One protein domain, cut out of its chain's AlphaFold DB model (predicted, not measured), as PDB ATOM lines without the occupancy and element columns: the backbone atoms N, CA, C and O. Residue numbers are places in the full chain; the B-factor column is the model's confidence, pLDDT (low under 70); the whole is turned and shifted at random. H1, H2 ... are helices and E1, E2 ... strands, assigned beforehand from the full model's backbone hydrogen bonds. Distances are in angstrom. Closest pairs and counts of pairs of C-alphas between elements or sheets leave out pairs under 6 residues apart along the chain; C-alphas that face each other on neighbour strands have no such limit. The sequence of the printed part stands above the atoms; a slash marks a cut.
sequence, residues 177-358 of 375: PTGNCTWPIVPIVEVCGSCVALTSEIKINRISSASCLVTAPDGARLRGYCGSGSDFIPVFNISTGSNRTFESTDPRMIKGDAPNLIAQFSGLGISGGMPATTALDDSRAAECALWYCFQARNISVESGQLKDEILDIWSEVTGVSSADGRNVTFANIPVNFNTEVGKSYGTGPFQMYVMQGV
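Overview. This is residues 177 to 358 of the 375 residues of an uncharacterized protein of Colletotrichum salicis (UniProt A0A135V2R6). A long, twisted sheet of E1, E5, E6, E7 and E8 runs through the domain and turns sharply where E7 bends, with the hairpin of E7 and E8 beyond the bend. Near its other end a small sheet of E2, E3 and E4 is only partly face to face with it, a loose sandwich with strands crossed at 54 degrees; H1 grazes the long sheet. The printed part has 182 residues with nine named strands, E1 to E9, followed by one named helix, H1; named elements hold 80 residues, under half, and their class is mostly strand. The long sheet is branched and antiparallel; the small one has the order E2, E3, E4, antiparallel. The whole is loose, with a radius of gyration of the C-alphas of 21.5 A and spans of 67 by 48 by 29 A.

Along the chain. E7, residues 285 to 302, measures 40.2 A and bends by 83 degrees at residue 292. E1, residues 186 to 197, measures 32.5 A from C-alpha 186 at (-43.911, -24.590, -24.757) and bends by 63 degrees at residue 189. E6, residues 261 to 270, measures 27.8 A, and E8, residues 305 to 314, 27.2 A. E5 holds residues 235 to 239, E2 203 to 206, E3 211 to 215, E4 221 to 225 and E9 328 to 330. H1, residues 349 to 356, ends with C-alpha 356 at (-28.160, -44.679, -30.317).

Arrangement. E1 lies on one side of E7, with N 192 and O 291 2.8 A apart. E6 and E8 lie on the other side, staggered along E7: N 288 and O 265 are 2.8 A apart, N 300 and O 307 3.0 A. E5 is an edge strand beside E6, with N 237 and O 268 2.9 A apart. E5, E6, E7 and E8 form a meander, each strand the antiparallel neighbour of the one before; E2, E3 and E4 form another, with N 205 and O 213 2.8 A apart and N 214 and O 222 2.8 A. Between the sheets, the closest C-alphas of E4 and E5, Leu 222 and Asn 237, are 6.5 A apart. E9 pairs with no named strand. H1 only grazes the long sheet, with residues 352 to 356; every O i to N i+4 pair in H1 is within hydrogen-bond range.

Size, cuts and confidence. The C-alphas of Thr 178 and Ser 209, the two farthest apart, are 68.1 A apart. The printed part has no cut. The links E5 to E6, E6 to E7, E8 to E9 and E9 to H1 are long. Mean pLDDT of the printed part is 76.6; residues 226 to 235, 270 to 284, 319 to 326 and 349 to 358 are under 70.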
ATOM      1  N   PRO A 177     -49.492 -24.389  -7.514       82.12
ATOM      2  CA  PRO A 177     -50.044 -24.152  -6.172       82.12
ATOM      3  C   PRO A 177     -51.496 -23.654  -6.154       82.12
ATOM      4  O   PRO A 177     -52.181 -23.779  -5.144       82.12
ATOM      5  N   THR A 178     -51.964 -23.062  -7.254       83.50
ATOM      6  CA  THR A 178     -53.295 -22.455  -7.401       83.50
ATOM      7  C   THR A 178     -54.371 -23.428  -7.882       83.50
ATOM      8  O   THR A 178     -55.535 -23.042  -7.949       83.50
ATOM      9  N   GLY A 179     -54.013 -24.651  -8.292       81.25
ATOM     10  CA  GLY A 179     -54.932 -25.612  -8.923       81.25
ATOM     11  C   GLY A 179     -55.431 -25.220 -10.324       81.25
ATOM     12  O   GLY A 179     -55.900 -26.083 -11.055       81.25
ATOM     13  N   ASN A 180     -55.290 -23.953 -10.720       88.00
ATOM     14  CA  ASN A 180     -55.456 -23.461 -12.084       88.00
ATOM     15  C   ASN A 180     -54.167 -22.740 -12.503       88.00
ATOM     16  O   ASN A 180     -53.793 -21.747 -11.871       88.00
ATOM     17  N   CYS A 181     -53.502 -23.230 -13.549       88.00
ATOM     18  CA  CYS A 181     -52.284 -22.644 -14.115       88.00
ATOM     19  C   CYS A 181     -52.319 -22.739 -15.641       88.00
ATOM     20  O   CYS A 181     -52.717 -23.759 -16.192       88.00
ATOM     21  N   THR A 182     -51.850 -21.705 -16.329       89.62
ATOM     22  CA  THR A 182     -51.644 -21.722 -17.780       89.62
ATOM     23  C   THR A 182     -50.248 -21.212 -18.095       89.62
ATOM     24  O   THR A 182     -49.735 -20.309 -17.429       89.62
ATOM     25  N   TRP A 183     -49.629 -21.804 -19.110       87.88
ATOM     26  CA  TRP A 183     -48.320 -21.405 -19.615       87.88
ATOM     27  C   TRP A 183     -48.461 -20.938 -21.072       87.88
ATOM     28  O   TRP A 183     -49.413 -21.333 -21.749       87.88
ATOM     29  N   PRO A 184     -47.553 -20.085 -21.582       90.38
ATOM     30  CA  PRO A 184     -47.451 -19.873 -23.023       90.38
ATOM     31  C   PRO A 184     -47.068 -21.192 -23.717       90.38
ATOM     32  O   PRO A 184     -46.565 -22.107 -23.065       90.38
ATOM     33  N   ILE A 185     -47.269 -21.272 -25.037       91.44
ATOM     34  CA  ILE A 185     -46.900 -22.451 -25.840       91.44
ATOM     35  C   ILE A 185     -45.447 -22.833 -25.542       91.44
ATOM     36  O   ILE A 185     -44.552 -21.987 -25.626       91.44
ATOM     37  N   VAL A 186     -45.223 -24.096 -25.178       89.44
ATOM     38  CA  VAL A 186     -43.911 -24.590 -24.757       89.44
ATOM     39  C   VAL A 186     -43.246 -25.327 -25.924       89.44
ATOM     40  O   VAL A 186     -43.765 -26.366 -26.343       89.44
ATOM     41  N   PRO A 187     -42.111 -24.833 -26.454       89.62
ATOM     42  CA  PRO A 187     -41.280 -25.587 -27.386       89.62
ATOM     43  C   PRO A 187     -40.479 -26.673 -26.652       89.62
ATOM     44  O   PRO A 187     -39.679 -26.361 -25.767       89.62
ATOM     45  N   ILE A 188     -40.656 -27.943 -27.030       86.62
ATOM     46  CA  ILE A 188     -39.974 -29.093 -26.406       86.62
ATOM     47  C   ILE A 188     -39.295 -29.969 -27.469       86.62
ATOM     48  O   ILE A 188     -39.843 -30.204 -28.543       86.62
ATOM     49  N   VAL A 189     -38.089 -30.465 -27.165       85.75
ATOM     50  CA  VAL A 189     -37.400 -31.502 -27.954       85.75
ATOM     51  C   VAL A 189     -37.818 -32.880 -27.442       85.75
ATOM     52  O   VAL A 189     -37.622 -33.184 -26.266       85.75
ATOM     53  N   GLU A 190     -38.345 -33.729 -28.321       84.00
ATOM     54  CA  GLU A 190     -38.893 -35.046 -27.976       84.00
ATOM     55  C   GLU A 190     -38.395 -36.157 -28.909       84.00
ATOM     56  O   GLU A 190     -37.746 -35.908 -29.925       84.00
ATOM     57  N   VAL A 191     -38.714 -37.405 -28.555       83.44
ATOM     58  CA  VAL A 191     -38.543 -38.574 -29.426       83.44
ATOM     59  C   VAL A 191     -39.876 -38.857 -30.113       83.44
ATOM     60  O   VAL A 191     -40.802 -39.371 -29.489       83.44
ATOM     61  N   CYS A 192     -39.967 -38.530 -31.400       87.00
ATOM     62  CA  CYS A 192     -41.069 -38.964 -32.252       87.00
ATOM     63  C   CYS A 192     -40.805 -40.372 -32.790       87.00
ATOM     64  O   CYS A 192     -39.663 -40.834 -32.866       87.00
ATOM     65  N   GLY A 193     -41.876 -41.040 -33.209       87.50
ATOM     66  CA  GLY A 193     -41.802 -42.336 -33.864       87.50
ATOM     67  C   GLY A 193     -42.987 -42.596 -34.778       87.50
ATOM     68  O   GLY A 193     -44.056 -42.008 -34.614       87.50
ATOM     69  N   SER A 194     -42.793 -43.494 -35.736       85.50
ATOM     70  CA  SER A 194     -43.847 -43.997 -36.618       85.50
ATOM     71  C   SER A 194     -43.507 -45.417 -37.070       85.50
ATOM     72  O   SER A 194     -42.331 -45.791 -37.124       85.50
ATOM     73  N   CYS A 195     -44.538 -46.209 -37.356       85.12
ATOM     74  CA  CYS A 195     -44.424 -47.625 -37.686       85.12
ATOM     75  C   CYS A 195     -45.314 -47.996 -38.877       85.12
ATOM     76  O   CYS A 195     -46.453 -47.543 -38.979       85.12
ATOM     77  N   VAL A 196     -44.815 -48.885 -39.735       84.44
ATOM     78  CA  VAL A 196     -45.537 -49.482 -40.863       84.44
ATOM     79  C   VAL A 196     -45.782 -50.958 -40.558       84.44
ATOM     80  O   VAL A 196     -44.849 -51.698 -40.242       84.44
ATOM     81  N   ALA A 197     -47.038 -51.399 -40.645       84.12
ATOM     82  CA  ALA A 197     -47.400 -52.798 -40.436       84.12
ATOM     83  C   ALA A 197     -46.937 -53.669 -41.616       84.12
ATOM     84  O   ALA A 197     -47.266 -53.391 -42.766       84.12
ATOM     85  N   LEU A 198     -46.220 -54.755 -41.319       80.81
ATOM     86  CA  LEU A 198     -45.721 -55.738 -42.292       80.81
ATOM     87  C   LEU A 198     -46.484 -57.076 -42.235       80.81
ATOM     88  O   LEU A 198     -46.140 -58.027 -42.935       80.81
ATOM     89  N   THR A 199     -47.514 -57.170 -41.387       77.25
ATOM     90  CA  THR A 199     -48.210 -58.418 -41.023       77.25
ATOM     91  C   THR A 199     -48.788 -59.193 -42.214       77.25
ATOM     92  O   THR A 199     -48.744 -60.421 -42.218       77.25
ATOM     93  N   SER A 200     -49.258 -58.499 -43.253       76.12
ATOM     94  CA  SER A 200     -49.788 -59.097 -44.489       76.12
ATOM     95  C   SER A 200     -48.718 -59.681 -45.425       76.12
ATOM     96  O   SER A 200     -49.044 -60.496 -46.285       76.12
ATOM     97  N   GLU A 201     -47.448 -59.298 -45.266       78.56
ATOM     98  CA  GLU A 201     -46.325 -59.766 -46.092       78.56
ATOM     99  C   GLU A 201     -45.511 -60.898 -45.435       78.56
ATOM    100  O   GLU A 201     -44.564 -61.420 -46.035       78.56
ATOM    101  N   ILE A 202     -45.874 -61.302 -44.211       80.12
ATOM    102  CA  ILE A 202     -45.225 -62.396 -43.481       80.12
ATOM    103  C   ILE A 202     -45.386 -63.721 -44.244       80.12
ATOM    104  O   ILE A 202     -46.493 -64.155 -44.562       80.12
ATOM    105  N   LYS A 203     -44.273 -64.430 -44.460       80.75
ATOM    106  CA  LYS A 203     -44.244 -65.772 -45.068       80.75
ATOM    107  C   LYS A 203     -43.958 -66.830 -44.006       80.75
ATOM    108  O   LYS A 203     -43.077 -66.647 -43.166       80.75
ATOM    109  N   ILE A 204     -44.687 -67.945 -44.054       77.81
ATOM    110  CA  ILE A 204     -44.621 -69.035 -43.070       77.81
ATOM    111  C   ILE A 204     -44.258 -70.338 -43.791       77.81
ATOM    112  O   ILE A 204     -45.074 -70.925 -44.495       77.81
ATOM    113  N   ASN A 205     -43.026 -70.803 -43.589       78.94
ATOM    114  CA  ASN A 205     -42.463 -71.989 -44.231       78.94
ATOM    115  C   ASN A 205     -42.277 -73.109 -43.197       78.94
ATOM    116  O   ASN A 205     -41.547 -72.937 -42.220       78.94
ATOM    117  N   ARG A 206     -42.873 -74.290 -43.407       76.81
ATOM    118  CA  ARG A 206     -42.586 -75.469 -42.568       76.81
ATOM    119  C   ARG A 206     -41.190 -76.013 -42.888       76.81
ATOM    120  O   ARG A 206     -40.899 -76.307 -44.042       76.81
ATOM    121  N   ILE A 207     -40.344 -76.160 -41.867       78.00
ATOM    122  CA  ILE A 207     -39.022 -76.809 -41.968       78.00
ATOM    123  C   ILE A 207     -39.140 -78.309 -41.665       78.00
ATOM    124  O   ILE A 207     -38.423 -79.124 -42.239       78.00
ATOM    125  N   SER A 208     -40.029 -78.681 -40.744       76.00
ATOM    126  CA  SER A 208     -40.276 -80.071 -40.352       76.00
ATOM    127  C   SER A 208     -41.754 -80.295 -40.030       76.00
ATOM    128  O   SER A 208     -42.561 -79.366 -40.080       76.00
ATOM    129  N   SER A 209     -42.112 -81.526 -39.658       70.00
ATOM    130  CA  SER A 209     -43.458 -81.892 -39.198       70.00
ATOM    131  C   SER A 209     -43.958 -81.075 -37.999       70.00
ATOM    132  O   SER A 209     -45.168 -80.971 -37.827       70.00
ATOM    133  N   ALA A 210     -43.050 -80.490 -37.207       71.25
ATOM    134  CA  ALA A 210     -43.372 -79.760 -35.981       71.25
ATOM    135  C   ALA A 210     -42.773 -78.341 -35.901       71.25
ATOM    136  O   ALA A 210     -42.983 -77.674 -34.892       71.25
ATOM    137  N   SER A 211     -42.012 -77.862 -36.898       75.69
ATOM    138  CA  SER A 211     -41.334 -76.554 -36.826       75.69
ATOM    139  C   SER A 211     -41.522 -75.689 -38.070       75.69
ATOM    140  O   SER A 211     -41.358 -76.147 -39.205       75.69
ATOM    141  N   CYS A 212     -41.805 -74.408 -37.828       76.56
ATOM    142  CA  CYS A 212     -41.987 -73.367 -38.832       76.56
ATOM    143  C   CYS A 212     -40.876 -72.311 -38.739       76.56
ATOM    144  O   CYS A 212     -40.468 -71.910 -37.646       76.56
ATOM    145  N   LEU A 213     -40.440 -71.828 -39.902       81.00
ATOM    146  CA  LEU A 213     -39.746 -70.558 -40.084       81.00
ATOM    147  C   LEU A 213     -40.778 -69.510 -40.502       81.00
ATOM    148  O   LEU A 213     -41.506 -69.713 -41.472       81.00
ATOM    149  N   VAL A 214     -40.806 -68.385 -39.805       79.81
ATOM    150  CA  VAL A 214     -41.611 -67.218 -40.159       79.81
ATOM    151  C   VAL A 214     -40.655 -66.107 -40.573       79.81
ATOM    152  O   VAL A 214     -39.681 -65.851 -39.867       79.81
ATOM    153  N   THR A 215     -40.885 -65.485 -41.726       82.38
ATOM    154  CA  THR A 215     -40.028 -64.423 -42.269       82.38
ATOM    155  C   THR A 215     -40.866 -63.230 -42.702       82.38
ATOM    156  O   THR A 215     -41.757 -63.389 -43.538       82.38
ATOM    157  N   ALA A 216     -40.555 -62.056 -42.169       81.50
ATOM    158  CA  ALA A 216     -41.110 -60.781 -42.609       81.50
ATOM    159  C   ALA A 216     -40.262 -60.209 -43.780       81.50
ATOM    160  O   ALA A 216     -39.124 -60.660 -43.983       81.50
ATOM    161  N   PRO A 217     -40.812 -59.315 -44.627       77.12
ATOM    162  CA  PRO A 217     -40.186 -58.907 -45.895       77.12
ATOM    163  C   PRO A 217     -38.896 -58.097 -45.714       77.12
ATOM    164  O   PRO A 217     -38.048 -58.092 -46.602       77.12
ATOM    165  N   ASP A 218     -38.741 -57.456 -44.559       74.19
ATOM    166  CA  ASP A 218     -37.575 -56.688 -44.120       74.19
ATOM    167  C   ASP A 218     -36.338 -57.552 -43.820       74.19
ATOM    168  O   ASP A 218     -35.214 -57.056 -43.799       74.19
ATOM    169  N   GLY A 219     -36.541 -58.852 -43.593       73.19
ATOM    170  CA  GLY A 219     -35.485 -59.793 -43.243       73.19
ATOM    171  C   GLY A 219     -35.581 -60.369 -41.832       73.19
ATOM    172  O   GLY A 219     -34.914 -61.380 -41.597       73.19
ATOM    173  N   ALA A 220     -36.423 -59.836 -40.932       78.81
ATOM    174  CA  ALA A 220     -36.684 -60.446 -39.628       78.81
ATOM    175  C   ALA A 220     -37.177 -61.895 -39.764       78.81
ATOM    176  O   ALA A 220     -38.030 -62.221 -40.599       78.81
ATOM    177  N   ARG A 221     -36.632 -62.793 -38.930       78.62
ATOM    178  CA  ARG A 221     -36.953 -64.231 -38.955       78.62
ATOM    179  C   ARG A 221     -37.219 -64.768 -37.559       78.62
ATOM    180  O   ARG A 221     -36.439 -64.521 -36.644       78.62
ATOM    181  N   LEU A 222     -38.263 -65.575 -37.427       77.62
ATOM    182  CA  LEU A 222     -38.567 -66.376 -36.247       77.62
ATOM    183  C   LEU A 222     -38.547 -67.863 -36.593       77.62
ATOM    184  O   LEU A 222     -38.964 -68.264 -37.677       77.62
ATOM    185  N   ARG A 223     -38.116 -68.697 -35.645       76.50
ATOM    186  CA  ARG A 223     -38.309 -70.150 -35.695       76.50
ATOM    187  C   ARG A 223     -39.124 -70.572 -34.481       76.50
ATOM    188  O   ARG A 223     -38.781 -70.204 -33.364       76.50
ATOM    189  N   GLY A 224     -40.172 -71.357 -34.704       72.75
ATOM    190  CA  GLY A 224     -41.049 -71.851 -33.644       72.75
ATOM    191  C   GLY A 224     -41.582 -73.253 -33.919       72.75
ATOM    192  O   GLY A 224     -41.233 -73.880 -34.928       72.75
ATOM    193  N   TYR A 225     -42.430 -73.731 -33.010       70.88
ATOM    194  CA  TYR A 225     -43.191 -74.971 -33.163       70.88
ATOM    195  C   TYR A 225     -44.563 -74.688 -33.781       70.88
ATOM    196  O   TYR A 225     -45.190 -73.689 -33.435       70.88
ATOM    197  N   CYS A 226     -45.026 -75.560 -34.677       68.38
ATOM    198  CA  CYS A 226     -46.308 -75.404 -35.364       68.38
ATOM    199  C   CYS A 226     -46.943 -76.755 -35.740       68.38
ATOM    200  O   CYS A 226     -46.245 -77.691 -36.133       68.38
ATOM    201  N   GLY A 227     -48.275 -76.830 -35.685       56.50
ATOM    202  CA  GLY A 227     -49.081 -77.972 -36.114       56.50
ATOM    203  C   GLY A 227     -49.441 -78.998 -35.035       56.50
ATOM    204  O   GLY A 227     -49.755 -80.125 -35.406       56.50
ATOM    205  N   SER A 228     -49.397 -78.659 -33.739       52.69
ATOM    206  CA  SER A 228     -49.648 -79.630 -32.655       52.69
ATOM    207  C   SER A 228     -50.418 -79.087 -31.436       52.69
ATOM    208  O   SER A 228     -50.384 -79.701 -30.370       52.69
ATOM    209  N   GLY A 229     -51.117 -77.953 -31.557       51.81
ATOM    210  CA  GLY A 229     -52.012 -77.418 -30.512       51.81
ATOM    211  C   GLY A 229     -51.301 -76.677 -29.371       51.81
ATOM    212  O   GLY A 229     -51.916 -75.869 -28.686       51.81
ATOM    213  N   SER A 230     -49.992 -76.880 -29.234       51.50
ATOM    214  CA  SER A 230     -49.043 -76.047 -28.485       51.50
ATOM    215  C   SER A 230     -48.236 -75.136 -29.426       51.50
ATOM    216  O   SER A 230     -47.039 -74.914 -29.234       51.50
ATOM    217  N   ASP A 231     -48.885 -74.647 -30.488       50.75
ATOM    218  CA  ASP A 231     -48.274 -73.806 -31.518       50.75
ATOM    219  C   ASP A 231     -47.724 -72.513 -30.891       50.75
ATOM    220  O   ASP A 231     -48.475 -71.712 -30.339       50.75
ATOM    221  N   PHE A 232     -46.405 -72.335 -31.006       53.78
ATOM    222  CA  PHE A 232     -45.590 -71.271 -30.409       53.78
ATOM    223  C   PHE A 232     -45.619 -71.164 -28.861       53.78
ATOM    224  O   PHE A 232     -46.620 -70.846 -28.227       53.78
ATOM    225  N   ILE A 233     -44.435 -71.297 -28.250       53.94
ATOM    226  CA  ILE A 233     -44.055 -70.456 -27.097       53.94
ATOM    227  C   ILE A 233     -43.998 -69.012 -27.634       53.94
ATOM    228  O   ILE A 233     -43.584 -68.871 -28.786       53.94
ATOM    229  N   PRO A 234     -44.381 -67.954 -26.889       57.16
ATOM    230  CA  PRO A 234     -44.202 -66.586 -27.371       57.16
ATOM    231  C   PRO A 234     -42.743 -66.353 -27.787       57.16
ATOM    232  O   PRO A 234     -41.825 -66.517 -26.985       57.16
ATOM    233  N   VAL A 235     -42.537 -66.019 -29.064       63.53
ATOM    234  CA  VAL A 235     -41.221 -65.651 -29.597       63.53
ATOM    235  C   VAL A 235     -41.342 -64.307 -30.293       63.53
ATOM    236  O   VAL A 235     -42.225 -64.104 -31.129       63.53
ATOM    237  N   PHE A 236     -40.424 -63.411 -29.956       70.88
ATOM    238  CA  PHE A 236     -40.242 -62.106 -30.570       70.88
ATOM    239  C   PHE A 236     -38.795 -61.995 -31.054       70.88
ATOM    240  O   PHE A 236     -37.886 -62.521 -30.409       70.88
ATOM    241  N   ASN A 237     -38.576 -61.352 -32.197       72.94
ATOM    242  CA  ASN A 237     -37.243 -61.054 -32.706       72.94
ATOM    243  C   ASN A 237     -37.219 -59.663 -33.343       72.94
ATOM    244  O   ASN A 237     -38.216 -59.210 -33.909       72.94
ATOM    245  N   ILE A 238     -36.059 -59.017 -33.252       76.62
ATOM    246  CA  ILE A 238     -35.797 -57.679 -33.762       76.62
ATOM    247  C   ILE A 238     -34.787 -57.795 -34.905       76.62
ATOM    248  O   ILE A 238     -33.749 -58.436 -34.757       76.62
ATOM    249  N   SER A 239     -35.072 -57.149 -36.032       75.81
ATOM    250  CA  SER A 239     -34.125 -56.965 -37.135       75.81
ATOM    251  C   SER A 239     -33.770 -55.490 -37.297       75.81
ATOM    252  O   SER A 239     -34.543 -54.603 -36.927       75.81
ATOM    253  N   THR A 240     -32.627 -55.217 -37.924       71.94
ATOM    254  CA  THR A 240     -32.438 -53.962 -38.662       71.94
ATOM    255  C   THR A 240     -33.544 -53.846 -39.712       71.94
ATOM    256  O   THR A 240     -33.832 -54.834 -40.393       71.94
ATOM    257  N   GLY A 241     -34.175 -52.674 -39.813       73.25
ATOM    258  CA  GLY A 241     -35.251 -52.428 -40.776       73.25
ATOM    259  C   GLY A 241     -34.777 -52.400 -42.235       73.25
ATOM    260  O   GLY A 241     -33.583 -52.425 -42.526       73.25
ATOM    261  N   SER A 242     -35.743 -52.334 -43.147       79.50
ATOM    262  CA  SER A 242     -35.578 -52.358 -44.605       79.50
ATOM    263  C   SER A 242     -35.790 -51.004 -45.292       79.50
ATOM    264  O   SER A 242     -35.824 -50.930 -46.516       79.50
ATOM    265  N   ASN A 243     -35.896 -49.935 -44.501       83.69
ATOM    266  CA  ASN A 243     -36.144 -48.535 -44.878       83.69
ATOM    267  C   ASN A 243     -37.568 -48.233 -45.351       83.69
ATOM    268  O   ASN A 243     -37.863 -47.091 -45.700       83.69
ATOM    269  N   ARG A 244     -38.481 -49.204 -45.264       79.44
ATOM    270  CA  ARG A 244     -39.870 -49.071 -45.727       79.44
ATOM    271  C   ARG A 244     -40.707 -48.122 -44.866       79.44
ATOM    272  O   ARG A 244     -41.704 -47.589 -45.340       79.44
ATOM    273  N   THR A 245     -40.272 -47.812 -43.641       82.81
ATOM    274  CA  THR A 245     -40.815 -46.678 -42.868       82.81
ATOM    275  C   THR A 245     -40.557 -45.334 -43.547       82.81
ATOM    276  O   THR A 245     -41.427 -44.470 -43.531       82.81
ATOM    277  N   PHE A 246     -39.391 -45.159 -44.174       84.44
ATOM    278  CA  PHE A 246     -38.985 -43.913 -44.833       84.44
ATOM    279  C   PHE A 246     -39.520 -43.782 -46.270       84.44
ATOM    280  O   PHE A 246     -39.398 -42.719 -46.870       84.44
ATOM    281  N   GLU A 247     -40.140 -44.837 -46.810       80.25
ATOM    282  CA  GLU A 247     -40.929 -44.802 -48.053       80.25
ATOM    283  C   GLU A 247     -42.364 -44.275 -47.830       80.25
ATOM    284  O   GLU A 247     -43.130 -44.124 -48.783       80.25
ATOM    285  N   SER A 248     -42.745 -43.997 -46.576       72.31
ATOM    286  CA  SER A 248     -44.060 -43.461 -46.212       72.31
ATOM    287  C   SER A 248     -44.318 -42.076 -46.815       72.31
ATOM    288  O   SER A 248     -43.442 -41.216 -46.846       72.31
ATOM    289  N   THR A 249     -45.565 -41.829 -47.219       72.44
ATOM    290  CA  THR A 249     -46.045 -40.519 -47.688       72.44
ATOM    291  C   THR A 249     -46.445 -39.563 -46.555       72.44
ATOM    292  O   THR A 249     -46.944 -38.473 -46.833       72.44
ATOM    293  N   ASP A 250     -46.247 -39.944 -45.287       78.12
ATOM    294  CA  ASP A 250     -46.463 -39.064 -44.131       78.12
ATOM    295  C   ASP A 250     -45.467 -37.882 -44.163       78.12
ATOM    296  O   ASP A 250     -44.262 -38.109 -44.033       78.12
ATOM    297  N   PRO A 251     -45.923 -36.617 -44.284       71.62
ATOM    298  CA  PRO A 251     -45.036 -35.451 -44.345       71.62
ATOM    299  C   PRO A 251     -44.240 -35.200 -43.053       71.62
ATOM    300  O   PRO A 251     -43.352 -34.350 -43.047       71.62
ATOM    301  N   ARG A 252     -44.536 -35.915 -41.960       77.81
ATOM    302  CA  ARG A 252     -43.776 -35.874 -40.697       77.81
ATOM    303  C   ARG A 252     -42.553 -36.796 -40.711       77.81
ATOM    304  O   ARG A 252     -41.694 -36.674 -39.835       77.81
ATOM    305  N   MET A 253     -42.494 -37.736 -41.658       85.50
ATOM    306  CA  MET A 253     -41.442 -38.743 -41.758       85.50
ATOM    307  C   MET A 253     -40.107 -38.106 -42.162       85.50
ATOM    308  O   MET A 253     -40.020 -37.355 -43.133       85.50
ATOM    309  N   ILE A 254     -39.047 -38.430 -41.423       86.62
ATOM    310  CA  ILE A 254     -37.681 -38.032 -41.777       86.62
ATOM    311  C   ILE A 254     -37.080 -38.984 -42.820       86.62
ATOM    312  O   ILE A 254     -37.534 -40.112 -42.993       86.62
ATOM    313  N   LYS A 255     -36.004 -38.564 -43.486       85.38
ATOM    314  CA  LYS A 255     -35.212 -39.469 -44.330       85.38
ATOM    315  C   LYS A 255     -34.385 -40.429 -43.468       85.38
ATOM    316  O   LYS A 255     -33.910 -40.042 -42.402       85.38
ATOM    317  N   GLY A 256     -34.130 -41.641 -43.962       81.50
ATOM    318  CA  GLY A 256     -33.317 -42.642 -43.253       81.50
ATOM    319  C   GLY A 256     -31.841 -42.261 -43.042       81.50
ATOM    320  O   GLY A 256     -31.177 -42.833 -42.183       81.50
ATOM    321  N   ASP A 257     -31.322 -41.277 -43.781       81.50
ATOM    322  CA  ASP A 257     -29.983 -40.703 -43.599       81.50
ATOM    323  C   ASP A 257     -29.961 -39.464 -42.680       81.50
ATOM    324  O   ASP A 257     -28.881 -39.008 -42.294       81.50
ATOM    325  N   ALA A 258     -31.126 -38.926 -42.296       84.19
ATOM    326  CA  ALA A 258     -31.228 -37.658 -41.579       84.19
ATOM    327  C   ALA A 258     -30.512 -37.699 -40.212       84.19
ATOM    328  O   ALA A 258     -30.538 -38.721 -39.508       84.19
ATOM    329  N   PRO A 259     -29.865 -36.593 -39.790       80.50
ATOM    330  CA  PRO A 259     -28.991 -36.612 -38.624       80.50
ATOM    331  C   PRO A 259     -29.765 -36.852 -37.318       80.50
ATOM    332  O   PRO A 259     -29.215 -37.467 -36.408       80.50
ATOM    333  N   ASN A 260     -31.046 -36.476 -37.249       84.69
ATOM    334  CA  ASN A 260     -31.931 -36.687 -36.099       84.69
ATOM    335  C   ASN A 260     -32.495 -38.111 -35.940       84.69
ATOM    336  O   ASN A 260     -33.168 -38.359 -34.937       84.69
ATOM    337  N   LEU A 261     -32.216 -39.050 -36.853       85.06
ATOM    338  CA  LEU A 261     -32.575 -40.459 -36.655       85.06
ATOM    339  C   LEU A 261     -31.845 -41.042 -35.428       85.06
ATOM    340  O   LEU A 261     -30.614 -40.991 -35.335       85.06
ATOM    341  N   ILE A 262     -32.615 -41.611 -34.498       79.75
ATOM    342  CA  ILE A 262     -32.113 -42.284 -33.293       79.75
ATOM    343  C   ILE A 262     -31.971 -43.777 -33.571       79.75
ATOM    344  O   ILE A 262     -30.901 -44.338 -33.370       79.75
ATOM    345  N   ALA A 263     -33.043 -44.421 -34.032       79.31
ATOM    346  CA  ALA A 263     -33.060 -45.855 -34.280       79.31
ATOM    347  C   ALA A 263     -34.098 -46.225 -35.342       79.31
ATOM    348  O   ALA A 263     -35.123 -45.563 -35.500       79.31
ATOM    349  N   GLN A 264     -33.852 -47.341 -36.014       84.06
ATOM    350  CA  GLN A 264     -34.793 -48.019 -36.894       84.06
ATOM    351  C   GLN A 264     -34.714 -49.513 -36.591       84.06
ATOM    352  O   GLN A 264     -33.621 -50.057 -36.411       84.06
ATOM    353  N   PHE A 265     -35.862 -50.172 -36.513       82.69
ATOM    354  CA  PHE A 265     -35.950 -51.593 -36.199       82.69
ATOM    355  C   PHE A 265     -37.230 -52.198 -36.771       82.69
ATOM    356  O   PHE A 265     -38.247 -51.526 -36.902       82.69
ATOM    357  N   SER A 266     -37.188 -53.490 -37.070       82.44
ATOM    358  CA  SER A 266     -38.365 -54.301 -37.376       82.44
ATOM    359  C   SER A 266     -38.600 -55.280 -36.238       82.44
ATOM    360  O   SER A 266     -37.673 -55.976 -35.827       82.44
ATOM    361  N   GLY A 267     -39.819 -55.307 -35.701       80.69
ATOM    362  CA  GLY A 267     -40.251 -56.267 -34.692       80.69
ATOM    363  C   GLY A 267     -41.187 -57.301 -35.307       80.69
ATOM    364  O   GLY A 267     -42.201 -56.935 -35.898       80.69
ATOM    365  N   LEU A 268     -40.874 -58.586 -35.128       78.31
ATOM    366  CA  LEU A 268     -41.705 -59.723 -35.530       78.31
ATOM    367  C   LEU A 268     -42.016 -60.564 -34.284       78.31
ATOM    368  O   LEU A 268     -41.093 -61.065 -33.642       78.31
ATOM    369  N   GLY A 269     -43.298 -60.729 -33.941       75.00
ATOM    370  CA  GLY A 269     -43.745 -61.384 -32.707       75.00
ATOM    371  C   GLY A 269     -44.934 -62.317 -32.902       75.00
ATOM    372  O   GLY A 269     -45.922 -61.961 -33.539       75.00
ATOM    373  N   ILE A 270     -44.867 -63.523 -32.334       69.94
ATOM    374  CA  ILE A 270     -45.930 -64.528 -32.455       69.94
ATOM    375  C   ILE A 270     -46.439 -64.907 -31.067       69.94
ATOM    376  O   ILE A 270     -45.705 -65.486 -30.269       69.94
ATOM    377  N   SER A 271     -47.711 -64.596 -30.804       60.72
ATOM    378  CA  SER A 271     -48.418 -65.029 -29.595       60.72
ATOM    379  C   SER A 271     -48.667 -66.540 -29.613       60.72
ATOM    380  O   SER A 271     -48.979 -67.113 -30.662       60.72
ATOM    381  N   GLY A 272     -48.522 -67.174 -28.451       60.75
ATOM    382  CA  GLY A 272     -48.651 -68.621 -28.291       60.75
ATOM    383  C   GLY A 272     -50.092 -69.130 -28.278       60.75
ATOM    384  O   GLY A 272     -51.031 -68.401 -27.960       60.75
ATOM    385  N   GLY A 273     -50.264 -70.409 -28.611       54.94
ATOM    386  CA  GLY A 273     -51.561 -71.093 -28.648       54.94
ATOM    387  C   GLY A 273     -52.397 -70.826 -29.904       54.94
ATOM    388  O   GLY A 273     -53.545 -71.262 -29.966       54.94
ATOM    389  N   MET A 274     -51.853 -70.134 -30.911       52.84
ATOM    390  CA  MET A 274     -52.555 -69.841 -32.166       52.84
ATOM    391  C   MET A 274     -51.953 -70.618 -33.349       52.84
ATOM    392  O   MET A 274     -50.743 -70.521 -33.571       52.84
ATOM    393  N   PRO A 275     -52.765 -71.335 -34.152       54.94
ATOM    394  CA  PRO A 275     -52.288 -72.022 -35.348       54.94
ATOM    395  C   PRO A 275     -51.581 -71.080 -36.324       54.94
ATOM    396  O   PRO A 275     -52.060 -69.981 -36.610       54.94
ATOM    397  N   ALA A 276     -50.495 -71.560 -36.932       51.78
ATOM    398  CA  ALA A 276     -49.706 -70.816 -37.923       51.78
ATOM    399  C   ALA A 276     -50.452 -70.471 -39.240       51.78
ATOM    400  O   ALA A 276     -49.843 -69.947 -40.166       51.78
ATOM    401  N   THR A 277     -51.740 -70.808 -39.353       52.47
ATOM    402  CA  THR A 277     -52.599 -70.589 -40.531       52.47
ATOM    403  C   THR A 277     -53.891 -69.827 -40.213       52.47
ATOM    404  O   THR A 277     -54.735 -69.683 -41.094       52.47
ATOM    405  N   THR A 278     -54.089 -69.371 -38.972       54.69
ATOM    406  CA  THR A 278     -55.216 -68.489 -38.627       54.69
ATOM    407  C   THR A 278     -54.998 -67.112 -39.255       54.69
ATOM    408  O   THR A 278     -53.869 -66.627 -39.263       54.69
ATOM    409  N   ALA A 279     -56.060 -66.481 -39.769       48.72
ATOM    410  CA  ALA A 279     -55.990 -65.125 -40.315       48.72
ATOM    411  C   ALA A 279     -55.416 -64.144 -39.274       48.72
ATOM    412  O   ALA A 279     -55.829 -64.145 -38.114       48.72
ATOM    413  N   LEU A 280     -54.422 -63.351 -39.681       53.25
ATOM    414  CA  LEU A 280     -53.663 -62.470 -38.795       53.25
ATOM    415  C   LEU A 280     -54.221 -61.038 -38.836       53.25
ATOM    416  O   LEU A 280     -53.581 -60.155 -39.402       53.25
ATOM    417  N   ASP A 281     -55.403 -60.822 -38.249       45.66
ATOM    418  CA  ASP A 281     -55.982 -59.471 -38.117       45.66
ATOM    419  C   ASP A 281     -55.154 -58.579 -37.168       45.66
ATOM    420  O   ASP A 281     -54.922 -57.407 -37.457       45.66
ATOM    421  N   ASP A 282     -54.643 -59.137 -36.062       51.91
ATOM    422  CA  ASP A 282     -53.768 -58.414 -35.129       51.91
ATOM    423  C   ASP A 282     -52.323 -58.330 -35.638       51.91
ATOM    424  O   ASP A 282     -51.719 -59.334 -36.032       51.91
ATOM    425  N   SER A 283     -51.734 -57.131 -35.578       51.47
ATOM    426  CA  SER A 283     -50.442 -56.852 -36.214       51.47
ATOM    427  C   SER A 283     -49.263 -57.542 -35.512       51.47
ATOM    428  O   SER A 283     -48.864 -57.166 -34.409       51.47
ATOM    429  N   ARG A 284     -48.678 -58.547 -36.177       67.06
ATOM    430  CA  ARG A 284     -47.556 -59.376 -35.690       67.06
ATOM    431  C   ARG A 284     -46.186 -58.986 -36.235       67.06
ATOM    432  O   ARG A 284     -45.182 -59.483 -35.728       67.06
ATOM    433  N   ALA A 285     -46.131 -58.125 -37.248       76.38
ATOM    434  CA  ALA A 285     -44.891 -57.519 -37.712       76.38
ATOM    435  C   ALA A 285     -45.074 -56.024 -37.979       76.38
ATOM    436  O   ALA A 285     -46.044 -55.616 -38.622       76.38
ATOM    437  N   ALA A 286     -44.115 -55.220 -37.531       83.38
ATOM    438  CA  ALA A 286     -44.039 -53.802 -37.854       83.38
ATOM    439  C   ALA A 286     -42.579 -53.348 -37.963       83.38
ATOM    440  O   ALA A 286     -41.761 -53.671 -37.100       83.38
ATOM    441  N   GLU A 287     -42.274 -52.563 -38.994       85.12
ATOM    442  CA  GLU A 287     -41.044 -51.773 -39.044       85.12
ATOM    443  C   GLU A 287     -41.325 -50.395 -38.445       85.12
ATOM    444  O   GLU A 287     -42.351 -49.790 -38.747       85.12
ATOM    445  N   CYS A 288     -40.435 -49.909 -37.586       85.69
ATOM    446  CA  CYS A 288     -40.562 -48.653 -36.860       85.69
ATOM    447  C   CYS A 288     -39.278 -47.823 -36.973       85.69
ATOM    448  O   CYS A 288     -38.166 -48.358 -36.964       85.69
ATOM    449  N   ALA A 289     -39.440 -46.501 -36.998       86.50
ATOM    450  CA  ALA A 289     -38.355 -45.534 -36.872       86.50
ATOM    451  C   ALA A 289     -38.609 -44.599 -35.682       86.50
ATOM    452  O   ALA A 289     -39.759 -44.273 -35.380       86.50
ATOM    453  N   LEU A 290     -37.531 -44.167 -35.024       85.94
ATOM    454  CA  LEU A 290     -37.516 -43.229 -33.899       85.94
ATOM    455  C   LEU A 290     -36.519 -42.103 -34.173       85.94
ATOM    456  O   LEU A 290     -35.375 -42.366 -34.556       85.94
ATOM    457  N   TRP A 291     -36.924 -40.855 -33.952       86.69
ATOM    458  CA  TRP A 291     -36.111 -39.678 -34.261       86.69
ATOM    459  C   TRP A 291     -36.373 -38.513 -33.313       86.69
ATOM    460  O   TRP A 291     -37.440 -38.411 -32.709       86.69
ATOM    461  N   TYR A 292     -35.406 -37.599 -33.206       86.81
ATOM    462  CA  TYR A 292     -35.633 -36.343 -32.498       86.81
ATOM    463  C   TYR A 292     -36.526 -35.413 -33.316       86.81
ATOM    464  O   TYR A 292     -36.221 -35.078 -34.466       86.81
ATOM    465  N   CYS A 293     -37.603 -34.965 -32.688       89.38
ATOM    466  CA  CYS A 293     -38.522 -33.962 -33.201       89.38
ATOM    467  C   CYS A 293     -38.647 -32.800 -32.213       89.38
ATOM    468  O   CYS A 293     -38.223 -32.880 -31.060       89.38
ATOM    469  N   PHE A 294     -39.239 -31.716 -32.686       90.75
ATOM    470  CA  PHE A 294     -39.557 -30.533 -31.909       90.75
ATOM    471  C   PHE A 294     -41.078 -30.391 -31.880       90.75
ATOM    472  O   PHE A 294     -41.723 -30.578 -32.911       90.75
ATOM    473  N   GLN A 295     -41.668 -30.104 -30.724       91.44
ATOM    474  CA  GLN A 295     -43.120 -30.005 -30.566       91.44
ATOM    475  C   GLN A 295     -43.517 -28.681 -29.923       91.44
ATOM    476  O   GLN A 295     -42.857 -28.207 -28.997       91.44
ATOM    477  N   ALA A 296     -44.615 -28.109 -30.412       92.81
ATOM    478  CA  ALA A 296     -45.304 -26.993 -29.784       92.81
ATOM    479  C   ALA A 296     -46.423 -27.559 -28.905       92.81
ATOM    480  O   ALA A 296     -47.387 -28.114 -29.437       92.81
ATOM    481  N   ARG A 297     -46.316 -27.439 -27.578       90.88
ATOM    482  CA  ARG A 297     -47.340 -27.941 -26.645       90.88
ATOM    483  C   ARG A 297     -48.123 -26.819 -25.977       90.88
ATOM    484  O   ARG A 297     -47.549 -25.840 -25.499       90.88
ATOM    485  N   ASN A 298     -49.438 -26.998 -25.913       92.94
ATOM    486  CA  ASN A 298     -50.339 -26.247 -25.052       92.94
ATOM    487  C   ASN A 298     -50.487 -27.008 -23.730       92.94
ATOM    488  O   ASN A 298     -51.062 -28.094 -23.708       92.94
ATOM    489  N   ILE A 299     -49.957 -26.442 -22.645       90.19
ATOM    490  CA  ILE A 299     -49.997 -27.050 -21.314       90.19
ATOM    491  C   ILE A 299     -50.848 -26.162 -20.400       90.19
ATOM    492  O   ILE A 299     -50.573 -24.969 -20.249       90.19
ATOM    493  N   SER A 300     -51.862 -26.749 -19.763       90.81
ATOM    494  CA  SER A 300     -52.654 -26.120 -18.700       90.81
ATOM    495  C   SER A 300     -52.827 -27.069 -17.512       90.81
ATOM    496  O   SER A 300     -52.689 -28.285 -17.619       90.81
ATOM    497  N   VAL A 301     -53.116 -26.507 -16.343       90.81
ATOM    498  CA  VAL A 301     -53.703 -27.231 -15.216       90.81
ATOM    499  C   VAL A 301     -55.055 -26.598 -14.945       90.81
ATOM    500  O   VAL A 301     -55.133 -25.388 -14.731       90.81
ATOM    501  N   GLU A 302     -56.100 -27.415 -14.938       89.50
ATOM    502  CA  GLU A 302     -57.483 -27.000 -14.708       89.50
ATOM    503  C   GLU A 302     -58.076 -27.864 -13.588       89.50
ATOM    504  O   GLU A 302     -58.095 -29.091 -13.667       89.50
ATOM    505  N   SER A 303     -58.528 -27.232 -12.501       87.31
ATOM    506  CA  SER A 303     -59.025 -27.908 -11.285       87.31
ATOM    507  C   SER A 303     -58.068 -28.975 -10.716       87.31
ATOM    508  O   SER A 303     -58.500 -29.998 -10.183       87.31
ATOM    509  N   GLY A 304     -56.758 -28.748 -10.832       81.94
ATOM    510  CA  GLY A 304     -55.700 -29.662 -10.395       81.94
ATOM    511  C   GLY A 304     -55.362 -30.793 -11.375       81.94
ATOM    512  O   GLY A 304     -54.443 -31.559 -11.097       81.94
ATOM    513  N   GLN A 305     -56.052 -30.904 -12.516       84.25
ATOM    514  CA  GLN A 305     -55.726 -31.877 -13.562       84.25
ATOM    515  C   GLN A 305     -54.817 -31.247 -14.622       84.25
ATOM    516  O   GLN A 305     -55.122 -30.178 -15.144       84.25
ATOM    517  N   LEU A 306     -53.704 -31.916 -14.935       85.62
ATOM    518  CA  LEU A 306     -52.797 -31.534 -16.019       85.62
ATOM    519  C   LEU A 306     -53.414 -31.896 -17.376       85.62
ATOM    520  O   LEU A 306     -53.780 -33.049 -17.605       85.62
ATOM    521  N   LYS A 307     -53.466 -30.916 -18.276       88.31
ATOM    522  CA  LYS A 307     -53.852 -31.053 -19.677       88.31
ATOM    523  C   LYS A 307     -52.657 -30.677 -20.556       88.31
ATOM    524  O   LYS A 307     -52.025 -29.645 -20.343       88.31
ATOM    525  N   ASP A 308     -52.354 -31.526 -21.527       88.00
ATOM    526  CA  ASP A 308     -51.213 -31.394 -22.435       88.00
ATOM    527  C   ASP A 308     -51.678 -31.750 -23.854       88.00
ATOM    528  O   ASP A 308     -52.123 -32.870 -24.111       88.00
ATOM    529  N   GLU A 309     -51.641 -30.770 -24.757       90.69
ATOM    530  CA  GLU A 309     -52.083 -30.892 -26.147       90.69
ATOM    531  C   GLU A 309     -50.950 -30.516 -27.107       90.69
ATOM    532  O   GLU A 309     -50.419 -29.404 -27.070       90.69
ATOM    533  N   ILE A 310     -50.610 -31.432 -28.019       90.81
ATOM    534  CA  ILE A 310     -49.656 -31.179 -29.103       90.81
ATOM    535  C   ILE A 310     -50.350 -30.320 -30.165       90.81
ATOM    536  O   ILE A 310     -51.329 -30.754 -30.772       90.81
ATOM    537  N   LEU A 311     -49.839 -29.110 -30.394       92.56
ATOM    538  CA  LEU A 311     -50.338 -28.189 -31.417       92.56
ATOM    539  C   LEU A 311     -49.704 -28.456 -32.785       92.56
ATOM    540  O   LEU A 311     -50.393 -28.400 -33.801       92.56
ATOM    541  N   ASP A 312     -48.394 -28.710 -32.812       91.00
ATOM    542  CA  ASP A 312     -47.614 -28.884 -34.042       91.00
ATOM    543  C   ASP A 312     -46.325 -29.689 -33.787       91.00
ATOM    544  O   ASP A 312     -45.825 -29.737 -32.657       91.00
ATOM    545  N   ILE A 313     -45.789 -30.323 -34.836       91.31
ATOM    546  CA  ILE A 313     -44.602 -31.191 -34.796       91.31
ATOM    547  C   ILE A 313     -43.666 -30.837 -35.955       91.31
ATOM    548  O   ILE A 313     -44.040 -30.923 -37.121       91.31
ATOM    549  N   TRP A 314     -42.415 -30.520 -35.629       91.88
ATOM    550  CA  TRP A 314     -41.368 -30.149 -36.576       91.88
ATOM    551  C   TRP A 314     -40.176 -31.115 -36.514       91.88
ATOM    552  O   TRP A 314     -39.828 -31.635 -35.452       91.88
ATOM    553  N   SER A 315     -39.540 -31.374 -37.658       89.75
ATOM    554  CA  SER A 315     -38.448 -32.354 -37.776       89.75
ATOM    555  C   SER A 315     -37.298 -31.926 -38.697       89.75
ATOM    556  O   SER A 315     -36.353 -32.699 -38.869       89.75
ATOM    557  N   GLU A 316     -37.328 -30.705 -39.253       88.75
ATOM    558  CA  GLU A 316     -36.231 -30.186 -40.081       88.75
ATOM    559  C   GLU A 316     -35.028 -29.788 -39.214       88.75
ATOM    560  O   GLU A 316     -35.152 -29.074 -38.213       88.75
ATOM    561  N   VAL A 317     -33.845 -30.266 -39.600       87.25
ATOM    562  CA  VAL A 317     -32.618 -30.165 -38.807       87.25
ATOM    563  C   VAL A 317     -31.401 -29.861 -39.674       87.25
ATOM    564  O   VAL A 317     -31.220 -30.424 -40.754       87.25
ATOM    565  N   THR A 318     -30.523 -29.013 -39.156       80.75
ATOM    566  CA  THR A 318     -29.154 -28.824 -39.633       80.75
ATOM    567  C   THR A 318     -28.182 -29.550 -38.706       80.75
ATOM    568  O   THR A 318     -28.352 -29.597 -37.488       80.75
ATOM    569  N   GLY A 319     -27.150 -30.152 -39.290       67.25
ATOM    570  CA  GLY A 319     -26.136 -30.901 -38.555       67.25
ATOM    571  C   GLY A 319     -25.123 -31.526 -39.505       67.25
ATOM    572  O   GLY A 319     -25.429 -31.786 -40.667       67.25
ATOM    573  N   VAL A 320     -23.910 -31.761 -39.011       57.44
ATOM    574  CA  VAL A 320     -22.842 -32.455 -39.744       57.44
ATOM    575  C   VAL A 320     -22.574 -33.787 -39.052       57.44
ATOM    576  O   VAL A 320     -22.588 -33.872 -37.824       57.44
ATOM    577  N   SER A 321     -22.320 -34.837 -39.830       52.62
ATOM    578  CA  SER A 321     -21.917 -36.151 -39.324       52.62
ATOM    579  C   SER A 321     -20.458 -36.137 -38.846       52.62
ATOM    580  O   SER A 321     -19.562 -36.638 -39.527       52.62
ATOM    581  N   SER A 322     -20.206 -35.527 -37.689       45.44
ATOM    582  CA  SER A 322     -18.918 -35.579 -36.994       45.44
ATOM    583  C   SER A 322     -18.636 -36.976 -36.424       45.44
ATOM    584  O   SER A 322     -19.535 -37.653 -35.927       45.44
ATOM    585  N   ALA A 323     -17.367 -37.395 -36.465       41.44
ATOM    586  CA  ALA A 323     -16.921 -38.695 -35.947       41.44
ATOM    587  C   ALA A 323     -17.045 -38.830 -34.413       41.44
ATOM    588  O   ALA A 323     -17.021 -39.939 -33.895       41.44
ATOM    589  N   ASP A 324     -17.215 -37.706 -33.711       44.56
ATOM    590  CA  ASP A 324     -17.360 -37.590 -32.250       44.56
ATOM    591  C   ASP A 324     -18.846 -37.567 -31.805       44.56
ATOM    592  O   ASP A 324     -19.202 -37.098 -30.726       44.56
ATOM    593  N   GLY A 325     -19.744 -38.028 -32.685       51.47
ATOM    594  CA  GLY A 325     -21.199 -37.993 -32.518       51.47
ATOM    595  C   GLY A 325     -21.881 -36.927 -33.380       51.47
ATOM    596  O   GLY A 325     -21.276 -35.940 -33.802       51.47
ATOM    597  N   ARG A 326     -23.174 -37.128 -33.656       60.28
ATOM    598  CA  ARG A 326     -24.013 -36.172 -34.395       60.28
ATOM    599  C   ARG A 326     -24.453 -35.046 -33.455       60.28
ATOM    600  O   ARG A 326     -25.063 -35.323 -32.431       60.28
ATOM    601  N   ASN A 327     -24.191 -33.790 -33.813       70.94
ATOM    602  CA  ASN A 327     -24.883 -32.643 -33.217       70.94
ATOM    603  C   ASN A 327     -26.082 -32.295 -34.108       70.94
ATOM    604  O   ASN A 327     -25.915 -32.152 -35.323       70.94
ATOM    605  N   VAL A 328     -27.271 -32.179 -33.521       78.12
ATOM    606  CA  VAL A 328     -28.525 -31.922 -34.240       78.12
ATOM    607  C   VAL A 328     -29.122 -30.619 -33.742       78.12
ATOM    608  O   VAL A 328     -29.535 -30.532 -32.589       78.12
ATOM    609  N   THR A 329     -29.212 -29.622 -34.619       86.38
ATOM    610  CA  THR A 329     -29.932 -28.370 -34.360       86.38
ATOM    611  C   THR A 329     -31.166 -28.283 -35.246       86.38
ATOM    612  O   THR A 329     -31.074 -28.477 -36.454       86.38
ATOM    613  N   PHE A 330     -32.324 -27.979 -34.666       88.06
ATOM    614  CA  PHE A 330     -33.551 -27.748 -35.424       88.06
ATOM    615  C   PHE A 330     -33.441 -26.440 -36.210       88.06
ATOM    616  O   PHE A 330     -33.009 -25.413 -35.681       88.06
ATOM    617  N   ALA A 331     -33.812 -26.497 -37.485       86.31
ATOM    618  CA  ALA A 331     -33.702 -25.396 -38.436       86.31
ATOM    619  C   ALA A 331     -35.088 -24.987 -38.937       86.31
ATOM    620  O   ALA A 331     -36.024 -25.775 -38.858       86.31
ATOM    621  N   ASN A 332     -35.219 -23.756 -39.445       88.25
ATOM    622  CA  ASN A 332     -36.452 -23.240 -40.059       88.25
ATOM    623  C   ASN A 332     -37.721 -23.382 -39.185       88.25
ATOM    624  O   ASN A 332     -38.829 -23.478 -39.705       88.25
ATOM    625  N   ILE A 333     -37.550 -23.370 -37.856       89.31
ATOM    626  CA  ILE A 333     -38.613 -23.594 -36.867       89.31
ATOM    627  C   ILE A 333     -39.766 -22.587 -37.073       89.31
ATOM    628  O   ILE A 333     -39.525 -21.375 -37.017       89.31
ATOM    629  N   PRO A 334     -41.014 -23.051 -37.276       90.50
ATOM    630  CA  PRO A 334     -42.172 -22.178 -37.457       90.50
ATOM    631  C   PRO A 334     -42.524 -21.316 -36.227       90.50
ATOM    632  O   PRO A 334     -42.314 -21.692 -35.075       90.50
ATOM    633  N   VAL A 335     -43.104 -20.133 -36.462       88.19
ATOM    634  CA  VAL A 335     -43.308 -19.091 -35.427       88.19
ATOM    635  C   VAL A 335     -44.311 -19.504 -34.332       88.19
ATOM    636  O   VAL A 335     -44.216 -19.042 -33.196       88.19
ATOM    637  N   ASN A 336     -45.239 -20.416 -34.630       89.06
ATOM    638  CA  ASN A 336     -46.201 -20.980 -33.672       89.06
ATOM    639  C   ASN A 336     -45.554 -21.816 -32.552       89.06
ATOM    640  O   ASN A 336     -46.217 -22.076 -31.552       89.06
ATOM    641  N   PHE A 337     -44.272 -22.183 -32.664       88.94
ATOM    642  CA  PHE A 337     -43.533 -22.880 -31.606       88.94
ATOM    643  C   PHE A 337     -43.091 -21.964 -30.451       88.94
ATOM    644  O   PHE A 337     -42.563 -22.463 -29.463       88.94
ATOM    645  N   ASN A 338     -43.310 -20.641 -30.539       88.75
ATOM    646  CA  ASN A 338     -43.007 -19.682 -29.464       88.75
ATOM    647  C   ASN A 338     -41.530 -19.724 -28.991       88.75
ATOM    648  O   ASN A 338     -41.213 -19.619 -27.807       88.75
ATOM    649  N   THR A 339     -40.605 -19.902 -29.936       87.88
ATOM    650  CA  THR A 339     -39.156 -19.945 -29.691       87.88
ATOM    651  C   THR A 339     -38.527 -18.560 -29.540       87.88
ATOM    652  O   THR A 339     -38.904 -17.614 -30.230       87.88
ATOM    653  N   GLU A 340     -37.486 -18.456 -28.713       84.94
ATOM    654  CA  GLU A 340     -36.689 -17.235 -28.567       84.94
ATOM    655  C   GLU A 340     -35.875 -16.926 -29.836       84.94
ATOM    656  O   GLU A 340     -35.125 -17.760 -30.352       84.94
ATOM    657  N   VAL A 341     -35.965 -15.679 -30.310       81.88
ATOM    658  CA  VAL A 341     -35.230 -15.206 -31.491       81.88
ATOM    659  C   VAL A 341     -33.719 -15.273 -31.244       81.88
ATOM    660  O   VAL A 341     -33.202 -14.686 -30.295       81.88
ATOM    661  N   GLY A 342     -32.998 -15.969 -32.125       75.81
ATOM    662  CA  GLY A 342     -31.541 -16.121 -32.043       75.81
ATOM    663  C   GLY A 342     -31.051 -17.234 -31.109       75.81
ATOM    664  O   GLY A 342     -29.844 -17.338 -30.893       75.81
ATOM    665  N   LYS A 343     -31.938 -18.083 -30.570       81.94
ATOM    666  CA  LYS A 343     -31.550 -19.322 -29.878       81.94
ATOM    667  C   LYS A 343     -31.544 -20.516 -30.833       81.94
ATOM    668  O   LYS A 343     -32.431 -20.664 -31.668       81.94
ATOM    669  N   SER A 344     -30.564 -21.398 -30.663       81.56
ATOM    670  CA  SER A 344     -30.516 -22.715 -31.304       81.56
ATOM    671  C   SER A 344     -31.126 -23.773 -30.384       81.56
ATOM    672  O   SER A 344     -30.667 -23.935 -29.252       81.56
ATOM    673  N   TYR A 345     -32.099 -24.531 -30.886       83.12
ATOM    674  CA  TYR A 345     -32.694 -25.679 -30.198       83.12
ATOM    675  C   TYR A 345     -32.144 -26.970 -30.815       83.12
ATOM    676  O   TYR A 345     -31.956 -27.029 -32.029       83.12
ATOM    677  N   GLY A 346     -31.853 -27.997 -30.014       81.12
ATOM    678  CA  GLY A 346     -31.161 -29.186 -30.516       81.12
ATOM    679  C   GLY A 346     -30.767 -30.202 -29.446       81.12
ATOM    680  O   GLY A 346     -31.037 -29.995 -28.264       81.12
ATOM    681  N   THR A 347     -30.112 -31.286 -29.868       76.75
ATOM    682  CA  THR A 347     -29.559 -32.333 -28.995       76.75
ATOM    683  C   THR A 347     -28.047 -32.446 -29.155       76.75
ATOM    684  O   THR A 347     -27.505 -32.437 -30.262       76.75
ATOM    685  N   GLY A 348     -27.348 -32.540 -28.021       71.75
ATOM    686  CA  GLY A 348     -25.889 -32.637 -28.002       71.75
ATOM    687  C   GLY A 348     -25.390 -34.023 -28.434       71.75
ATOM    688  O   GLY A 348     -26.089 -35.018 -28.214       71.75
ATOM    689  N   PRO A 349     -24.153 -34.135 -28.957       65.88
ATOM    690  CA  PRO A 349     -23.612 -35.397 -29.469       65.88
ATOM    691  C   PRO A 349     -23.594 -36.517 -28.426       65.88
ATOM    692  O   PRO A 349     -23.862 -37.669 -28.758       65.88
ATOM    693  N   PHE A 350     -23.388 -36.182 -27.150       64.44
ATOM    694  CA  PHE A 350     -23.458 -37.146 -26.054       64.44
ATOM    695  C   PHE A 350     -24.873 -37.711 -25.833       64.44
ATOM    696  O   PHE A 350     -25.035 -38.913 -25.639       64.44
ATOM    697  N   GLN A 351     -25.915 -36.875 -25.918       64.94
ATOM    698  CA  GLN A 351     -27.310 -37.326 -25.799       64.94
ATOM    699  C   GLN A 351     -27.682 -38.252 -26.963       64.94
ATOM    700  O   GLN A 351     -28.296 -39.296 -26.742       64.94
ATOM    701  N   MET A 352     -27.254 -37.901 -28.180       66.44
ATOM    702  CA  MET A 352     -27.430 -38.740 -29.364       66.44
ATOM    703  C   MET A 352     -26.700 -40.082 -29.231       66.44
ATOM    704  O   MET A 352     -27.315 -41.122 -29.452       66.44
ATOM    705  N   TYR A 353     -25.432 -40.074 -28.805       62.47
ATOM    706  CA  TYR A 353     -24.636 -41.285 -28.582       62.47
ATOM    707  C   TYR A 353     -25.290 -42.223 -27.558       62.47
ATOM    708  O   TYR A 353     -25.467 -43.410 -27.830       62.47
ATOM    709  N   VAL A 354     -25.714 -41.695 -26.401       63.22
ATOM    710  CA  VAL A 354     -26.356 -42.493 -25.342       63.22
ATOM    711  C   VAL A 354     -27.673 -43.120 -25.809       63.22
ATOM    712  O   VAL A 354     -27.992 -44.222 -25.374       63.22
ATOM    713  N   MET A 355     -28.420 -42.462 -26.702       63.62
ATOM    714  CA  MET A 355     -29.701 -42.966 -27.218       63.62
ATOM    715  C   MET A 355     -29.534 -43.936 -28.397       63.62
ATOM    716  O   MET A 355     -30.250 -44.934 -28.463       63.62
ATOM    717  N   GLN A 356     -28.553 -43.713 -29.280       60.25
ATOM    718  CA  GLN A 356     -28.160 -44.679 -30.317       60.25
ATOM    719  C   GLN A 356     -27.556 -45.957 -29.699       60.25
ATOM    720  O   GLN A 356     -27.775 -47.056 -30.200       60.25
ATOM    721  N   GLY A 357     -26.882 -45.849 -28.549       52.41
ATOM    722  CA  GLY A 357     -26.354 -46.988 -27.789       52.41
ATOM    723  C   GLY A 357     -27.399 -47.935 -27.172       52.41
ATOM    724  O   GLY A 357     -27.010 -48.929 -26.568       52.41
ATOM    725  N   VAL A 358     -28.707 -47.671 -27.307       51.91
ATOM    726  CA  VAL A 358     -29.798 -48.492 -26.726       51.91
ATOM    727  C   VAL A 358     -30.322 -49.564 -27.703       51.91
ATOM    728  O   VAL A 358     -31.382 -50.157 -27.498       51.91
TER     729      VAL A 358